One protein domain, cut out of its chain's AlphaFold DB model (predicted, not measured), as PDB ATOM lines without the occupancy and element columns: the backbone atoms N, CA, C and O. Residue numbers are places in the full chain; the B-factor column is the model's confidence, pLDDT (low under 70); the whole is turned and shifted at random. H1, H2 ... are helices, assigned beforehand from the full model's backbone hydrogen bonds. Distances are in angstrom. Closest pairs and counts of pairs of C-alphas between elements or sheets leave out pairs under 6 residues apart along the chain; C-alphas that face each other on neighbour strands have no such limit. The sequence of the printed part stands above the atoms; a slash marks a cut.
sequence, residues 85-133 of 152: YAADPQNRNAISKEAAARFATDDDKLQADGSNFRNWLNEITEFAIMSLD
ATOM      1  N   TYR A  85     219.943 246.630 170.397       77.69
ATOM      2  CA  TYR A  85     218.614 247.090 170.815       77.69
ATOM      3  C   TYR A  85     218.226 246.530 172.193       77.69
ATOM      4  O   TYR A  85     217.748 247.268 173.053       77.69
ATOM      5  N   ALA A  86     218.497 245.244 172.431       75.44
ATOM      6  CA  ALA A  86     218.241 244.558 173.696       75.44
ATOM      7  C   ALA A  86     219.430 244.597 174.676       75.44
ATOM      8  O   ALA A  86     219.348 244.020 175.764       75.44
ATOM      9  N   ALA A  87     220.525 245.278 174.331       81.75
ATOM     10  CA  ALA A  87     221.589 245.628 175.266       81.75
ATOM     11  C   ALA A  87     221.244 246.911 176.045       81.75
ATOM     12  O   ALA A  87     221.596 247.012 177.227       81.75
ATOM     13  N   ASP A  88     220.504 247.838 175.425       84.62
ATOM     14  CA  ASP A  88     220.061 249.091 176.041       84.62
ATOM     15  C   ASP A  88     219.177 248.864 177.298       84.62
ATOM     16  O   ASP A  88     218.174 248.142 177.240       84.62
ATOM     17  N   PRO A  89     219.496 249.482 178.455       88.38
ATOM     18  CA  PRO A  89     218.746 249.276 179.696       88.38
ATOM     19  C   PRO A  89     217.272 249.709 179.657       88.38
ATOM     20  O   PRO A  89     216.453 249.125 180.371       88.38
ATOM     21  N   GLN A  90     216.917 250.726 178.866       83.94
ATOM     22  CA  GLN A  90     215.545 251.222 178.753       83.94
ATOM     23  C   GLN A  90     214.697 250.262 177.913       83.94
ATOM     24  O   GLN A  90     213.600 249.890 178.341       83.94
ATOM     25  N   ASN A  91     215.230 249.781 176.790       84.19
ATOM     26  CA  ASN A  91     214.580 248.770 175.958       84.19
ATOM     27  C   ASN A  91     214.412 247.453 176.723       84.19
ATOM     28  O   ASN A  91     213.312 246.907 176.774       84.19
ATOM     29  N   ARG A  92     215.445 246.991 177.442       88.12
ATOM     30  CA  ARG A  92     215.346 245.805 178.319       88.12
ATOM     31  C   ARG A  92     214.241 245.937 179.363       88.12
ATOM     32  O   ARG A  92     213.541 244.963 179.633       88.12
ATOM     33  N   ASN A  93     214.062 247.123 179.941       89.62
ATOM     34  CA  ASN A  93     213.000 247.400 180.909       89.62
ATOM     35  C   ASN A  93     211.609 247.355 180.247       89.62
ATOM     36  O   ASN A  93     210.691 246.758 180.806       89.62
ATOM     37  N   ALA A  94     211.464 247.916 179.042       86.31
ATOM     38  CA  ALA A  94     210.228 247.848 178.260       86.31
ATOM     39  C   ALA A  94     209.856 246.399 177.891       86.31
ATOM     40  O   ALA A  94     208.753 245.959 178.210       86.31
ATOM     41  N   ILE A  95     210.803 245.632 177.338       86.62
ATOM     42  CA  ILE A  95     210.641 244.204 177.018       86.62
ATOM     43  C   ILE A  95     210.267 243.410 178.278       86.62
ATOM     44  O   ILE A  95     209.325 242.624 178.258       86.62
ATOM     45  N   SER A  96     210.945 243.648 179.408       89.94
ATOM     46  CA  SER A  96     210.653 242.941 180.668       89.94
ATOM     47  C   SER A  96     209.254 243.247 181.214       89.94
ATOM     48  O   SER A  96     208.610 242.364 181.777       89.94
ATOM     49  N   LYS A  97     208.770 244.486 181.052       91.19
ATOM     50  CA  LYS A  97     207.412 244.883 181.453       91.19
ATOM     51  C   LYS A  97     206.345 244.255 180.566       91.19
ATOM     52  O   LYS A  97     205.358 243.757 181.093       91.19
ATOM     53  N   GLU A  98     206.555 244.259 179.253       90.62
ATOM     54  CA  GLU A  98     205.633 243.636 178.302       90.62
ATOM     55  C   GLU A  98     205.575 242.115 178.517       90.62
ATOM     56  O   GLU A  98     204.488 241.548 178.591       90.62
ATOM     57  N   ALA A  99     206.722 241.464 178.738       90.19
ATOM     58  CA  ALA A  99     206.779 240.053 179.115       90.19
ATOM     59  C   ALA A  99     205.992 239.778 180.409       90.19
ATOM     60  O   ALA A  99     205.176 238.864 180.449       90.19
ATOM     61  N   ALA A 100     206.182 240.591 181.455       90.12
ATOM     62  CA  ALA A 100     205.455 240.437 182.716       90.12
ATOM     63  C   ALA A 100     203.938 240.684 182.590       90.12
ATOM     64  O   ALA A 100     203.174 240.160 183.397       90.12
ATOM     65  N   ALA A 101     203.501 241.474 181.604       88.81
ATOM     66  CA  ALA A 101     202.088 241.698 181.308       88.81
ATOM     67  C   ALA A 101     201.468 240.572 180.461       88.81
ATOM     68  O   ALA A 101     200.304 240.237 180.669       88.81
ATOM     69  N   ARG A 102     202.231 239.992 179.522       86.12
ATOM     70  CA  ARG A 102     201.778 238.897 178.645       86.12
ATOM     71  C   ARG A 102     201.795 237.534 179.330       86.12
ATOM     72  O   ARG A 102     200.815 236.815 179.228       86.12
ATOM     73  N   PHE A 103     202.870 237.204 180.045       89.31
ATOM     74  CA  PHE A 103     203.060 235.917 180.728       89.31
ATOM     75  C   PHE A 103     202.689 236.022 182.219       89.31
ATOM     76  O   PHE A 103     203.469 235.669 183.109       89.31
ATOM     77  N   ALA A 104     201.527 236.618 182.500       87.50
ATOM     78  CA  ALA A 104     201.120 237.009 183.850       87.50
ATOM     79  C   ALA A 104     200.430 235.880 184.639       87.50
ATOM     80  O   ALA A 104     200.399 235.921 185.872       87.50
ATOM     81  N   THR A 105     199.856 234.892 183.951       88.94
ATOM     82  CA  THR A 105     199.087 233.795 184.551       88.94
ATOM     83  C   THR A 105     199.938 232.538 184.741       88.94
ATOM     84  O   THR A 105     201.097 232.473 184.328       88.94
ATOM     85  N   ASP A 106     199.396 231.531 185.429       82.56
ATOM     86  CA  ASP A 106     200.064 230.231 185.562       82.56
ATOM     87  C   ASP A 106     199.932 229.362 184.298       82.56
ATOM     88  O   ASP A 106     200.774 228.492 184.084       82.56
ATOM     89  N   ASP A 107     198.939 229.627 183.440       86.00
ATOM     90  CA  ASP A 107     198.751 228.923 182.162       86.00
ATOM     91  C   ASP A 107     199.842 229.304 181.138       86.00
ATOM     92  O   ASP A 107     200.294 228.453 180.367       86.00
ATOM     93  N   ASP A 108     200.331 230.548 181.207       87.06
ATOM     94  CA  ASP A 108     201.404 231.104 180.362       87.06
ATOM     95  C   ASP A 108     202.811 230.581 180.733       87.06
ATOM     96  O   ASP A 108     203.815 230.913 180.092       87.06
ATOM     97  N   LYS A 109     202.934 229.799 181.814       90.62
ATOM     98  CA  LYS A 109     204.213 229.268 182.311       90.62
ATOM     99  C   LYS A 109     204.448 227.861 181.789       90.62
ATOM    100  O   LYS A 109     203.522 227.064 181.659       90.62
ATOM    101  N   LEU A 110     205.713 227.503 181.570       94.19
ATOM    102  CA  LEU A 110     206.081 226.115 181.300       94.19
ATOM    103  C   LEU A 110     205.682 225.236 182.496       94.19
ATOM    104  O   LEU A 110     206.194 225.416 183.603       94.19
ATOM    105  N   GLN A 111     204.775 224.287 182.271       93.75
ATOM    106  CA  GLN A 111     204.317 223.369 183.310       93.75
ATOM    107  C   GLN A 111     205.439 222.411 183.724       93.75
ATOM    108  O   GLN A 111     206.291 222.030 182.919       93.75
ATOM    109  N   ALA A 112     205.428 221.985 184.990       94.62
ATOM    110  CA  ALA A 112     206.475 221.131 185.558       94.62
ATOM    111  C   ALA A 112     206.565 219.735 184.907       94.62
ATOM    112  O   ALA A 112     207.607 219.088 184.997       94.62
ATOM    113  N   ASP A 113     205.496 219.274 184.253       96.00
ATOM    114  CA  ASP A 113     205.457 218.035 183.468       96.00
ATOM    115  C   ASP A 113     205.833 218.236 181.984       96.00
ATOM    116  O   ASP A 113     205.936 217.266 181.233       96.00
ATOM    117  N   GLY A 114     206.045 219.485 181.552       95.31
ATOM    118  CA  GLY A 114     206.340 219.859 180.170       95.31
ATOM    119  C   GLY A 114     205.170 219.694 179.193       95.31
ATOM    120  O   GLY A 114     205.383 219.807 177.985       95.31
ATOM    121  N   SER A 115     203.945 219.441 179.667       96.00
ATOM    122  CA  SER A 115     202.782 219.139 178.815       96.00
ATOM    123  C   SER A 115     202.452 220.251 177.809       96.00
ATOM    124  O   SER A 115     202.084 219.959 176.669       96.00
ATOM    125  N   ASN A 116     202.661 221.518 178.181       94.56
ATOM    126  CA  ASN A 116     202.459 222.688 177.323       94.56
ATOM    127  C   ASN A 116     203.725 223.168 176.579       94.56
ATOM    128  O   ASN A 116     203.666 224.203 175.916       94.56
ATOM    129  N   PHE A 117     204.848 222.432 176.624       94.81
ATOM    130  CA  PHE A 117     206.156 222.884 176.112       94.81
ATOM    131  C   PHE A 117     206.116 223.458 174.689       94.81
ATOM    132  O   PHE A 117     206.759 224.469 174.422       94.81
ATOM    133  N   ARG A 118     205.360 222.839 173.769       94.94
ATOM    134  CA  ARG A 118     205.266 223.314 172.375       94.94
ATOM    135  C   ARG A 118     204.577 224.673 172.252       94.94
ATOM    136  O   ARG A 118     205.057 225.503 171.491       94.94
ATOM    137  N   ASN A 119     203.487 224.889 172.988       92.69
ATOM    138  CA  ASN A 119     202.751 226.154 172.966       92.69
ATOM    139  C   ASN A 119     203.572 227.247 173.651       92.69
ATOM    140  O   ASN A 119     203.826 228.283 173.047       92.69
ATOM    141  N   TRP A 120     204.093 226.952 174.846       94.69
ATOM    142  CA  TRP A 120     204.955 227.862 175.596       94.69
ATOM    143  C   TRP A 120     206.179 228.310 174.779       94.69
ATOM    144  O   TRP A 120     206.482 229.498 174.697       94.69
ATOM    145  N   LEU A 121     206.861 227.374 174.105       94.50
ATOM    146  CA  LEU A 121     207.999 227.698 173.242       94.50
ATOM    147  C   LEU A 121     207.587 228.568 172.046       94.50
ATOM    148  O   LEU A 121     208.343 229.462 171.666       94.50
ATOM    149  N   ASN A 122     206.416 228.320 171.453       92.50
ATOM    150  CA  ASN A 122     205.894 229.127 170.353       92.50
ATOM    151  C   ASN A 122     205.615 230.570 170.802       92.50
ATOM    152  O   ASN A 122     206.130 231.499 170.193       92.50
ATOM    153  N   GLU A 123     204.891 230.758 171.906       91.44
ATOM    154  CA  GLU A 123     204.550 232.081 172.450       91.44
ATOM    155  C   GLU A 123     205.795 232.880 172.867       91.44
ATOM    156  O   GLU A 123     205.907 234.069 172.562       91.44
ATOM    157  N   ILE A 124     206.783 232.228 173.492       91.62
ATOM    158  CA  ILE A 124     208.077 232.846 173.819       91.62
ATOM    159  C   ILE A 124     208.857 233.217 172.549       91.62
ATOM    160  O   ILE A 124     209.498 234.268 172.516       91.62
ATOM    161  N   THR A 125     208.793 232.395 171.497       89.75
ATOM    162  CA  THR A 125     209.465 232.669 170.216       89.75
ATOM    163  C   THR A 125     208.808 233.838 169.481       89.75
ATOM    164  O   THR A 125     209.510 234.747 169.048       89.75
ATOM    165  N   GLU A 126     207.476 233.872 169.394       88.81
ATOM    166  CA  GLU A 126     206.724 234.995 168.818       88.81
ATOM    167  C   GLU A 126     206.989 236.293 169.590       88.81
ATOM    168  O   GLU A 126     207.292 237.323 168.986       88.81
ATOM    169  N   PHE A 127     206.968 236.242 170.926       88.62
ATOM    170  CA  PHE A 127     207.307 237.388 171.765       88.62
ATOM    171  C   PHE A 127     208.745 237.874 171.541       88.62
ATOM    172  O   PHE A 127     208.965 239.082 171.434       88.62
ATOM    173  N   ALA A 128     209.714 236.959 171.448       87.06
ATOM    174  CA  ALA A 128     211.111 237.296 171.191       87.06
ATOM    175  C   ALA A 128     211.289 237.956 169.817       87.06
ATOM    176  O   ALA A 128     211.965 238.977 169.736       87.06
ATOM    177  N   ILE A 129     210.638 237.444 168.769       83.25
ATOM    178  CA  ILE A 129     210.639 238.073 167.440       83.25
ATOM    179  C   ILE A 129     210.051 239.488 167.543       83.25
ATOM    180  O   ILE A 129     210.741 240.453 167.250       83.25
ATOM    181  N   MET A 130     208.834 239.653 168.072       81.44
ATOM    182  CA  MET A 130     208.195 240.976 168.186       81.44
ATOM    183  C   MET A 130     208.977 242.007 169.022       81.44
ATOM    184  O   MET A 130     208.764 243.204 168.851       81.44
ATOM    185  N   SER A 131     209.809 241.556 169.966       77.62
ATOM    186  CA  SER A 131     210.459 242.417 170.968       77.62
ATOM    187  C   SER A 131     211.943 242.678 170.710       77.62
ATOM    188  O   SER A 131     212.518 243.563 171.342       77.62
ATOM    189  N   LEU A 132     212.575 241.878 169.848       75.81
ATOM    190  CA  LEU A 132     214.002 241.958 169.520       75.81
ATOM    191  C   LEU A 132     214.247 242.298 168.046       75.81
ATOM    192  O   LEU A 132     215.358 242.698 167.707       75.81
ATOM    193  N   ASP A 133     213.243 242.131 167.185       70.00
ATOM    194  CA  ASP A 133     213.351 242.465 165.773       70.00
ATOM    195  C   ASP A 133     213.253 243.986 165.584       70.00
ATOM    196  O   ASP A 133     212.211 244.607 165.800       70.00
TER     197      ASP A 133
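What this domain is: This is residues 85 to 133 of the 152 residues of an uncharacterized protein of Puccinia coronata f. sp. avenae (UniProt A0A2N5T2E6). The chain folds back on itself as a long, open U: helices H1 and H2 run opposite ways, loosely side by side, and residues 103 to 116 make the broad turn between them at one end. The helices come closest where the last part of H2 nears H1. The printed part has 49 residues, with H1 then H2, no named strand, and is all helix. It is only just loose, close to compact, with a radius of gyration of the C-alphas of 12.0 A, and elongated, spanning 35 by 18 by 13 A.

Where its parts are: H1, residues 89 to 102, begins with C-alpha 89 at (218.746, 249.276, 179.696) and is 19.9 A long from first to last C-alpha. H2, residues 117 to 132, is 21.7 A long and ends with C-alpha 132 at (214.002, 241.958, 169.520).

How they stand to each other: H1 and H2 are close but not clearly touching; their closest C-alphas, of Ile 95 and Ser 131, are 6.3 A apart. They run opposite ways at a steep tilt of 36 degrees, only just past shallow. In H1 and H2 every O i to N i+4 pair is within hydrogen-bond range.

The domain as a whole: The C-alphas farthest apart, of Asp 88 and Asp 113, are 35.1 A apart. The link from H1 to H2 is long, with 14 residues. The printed part has no cut, and no printed residue is under 70 in pLDDT.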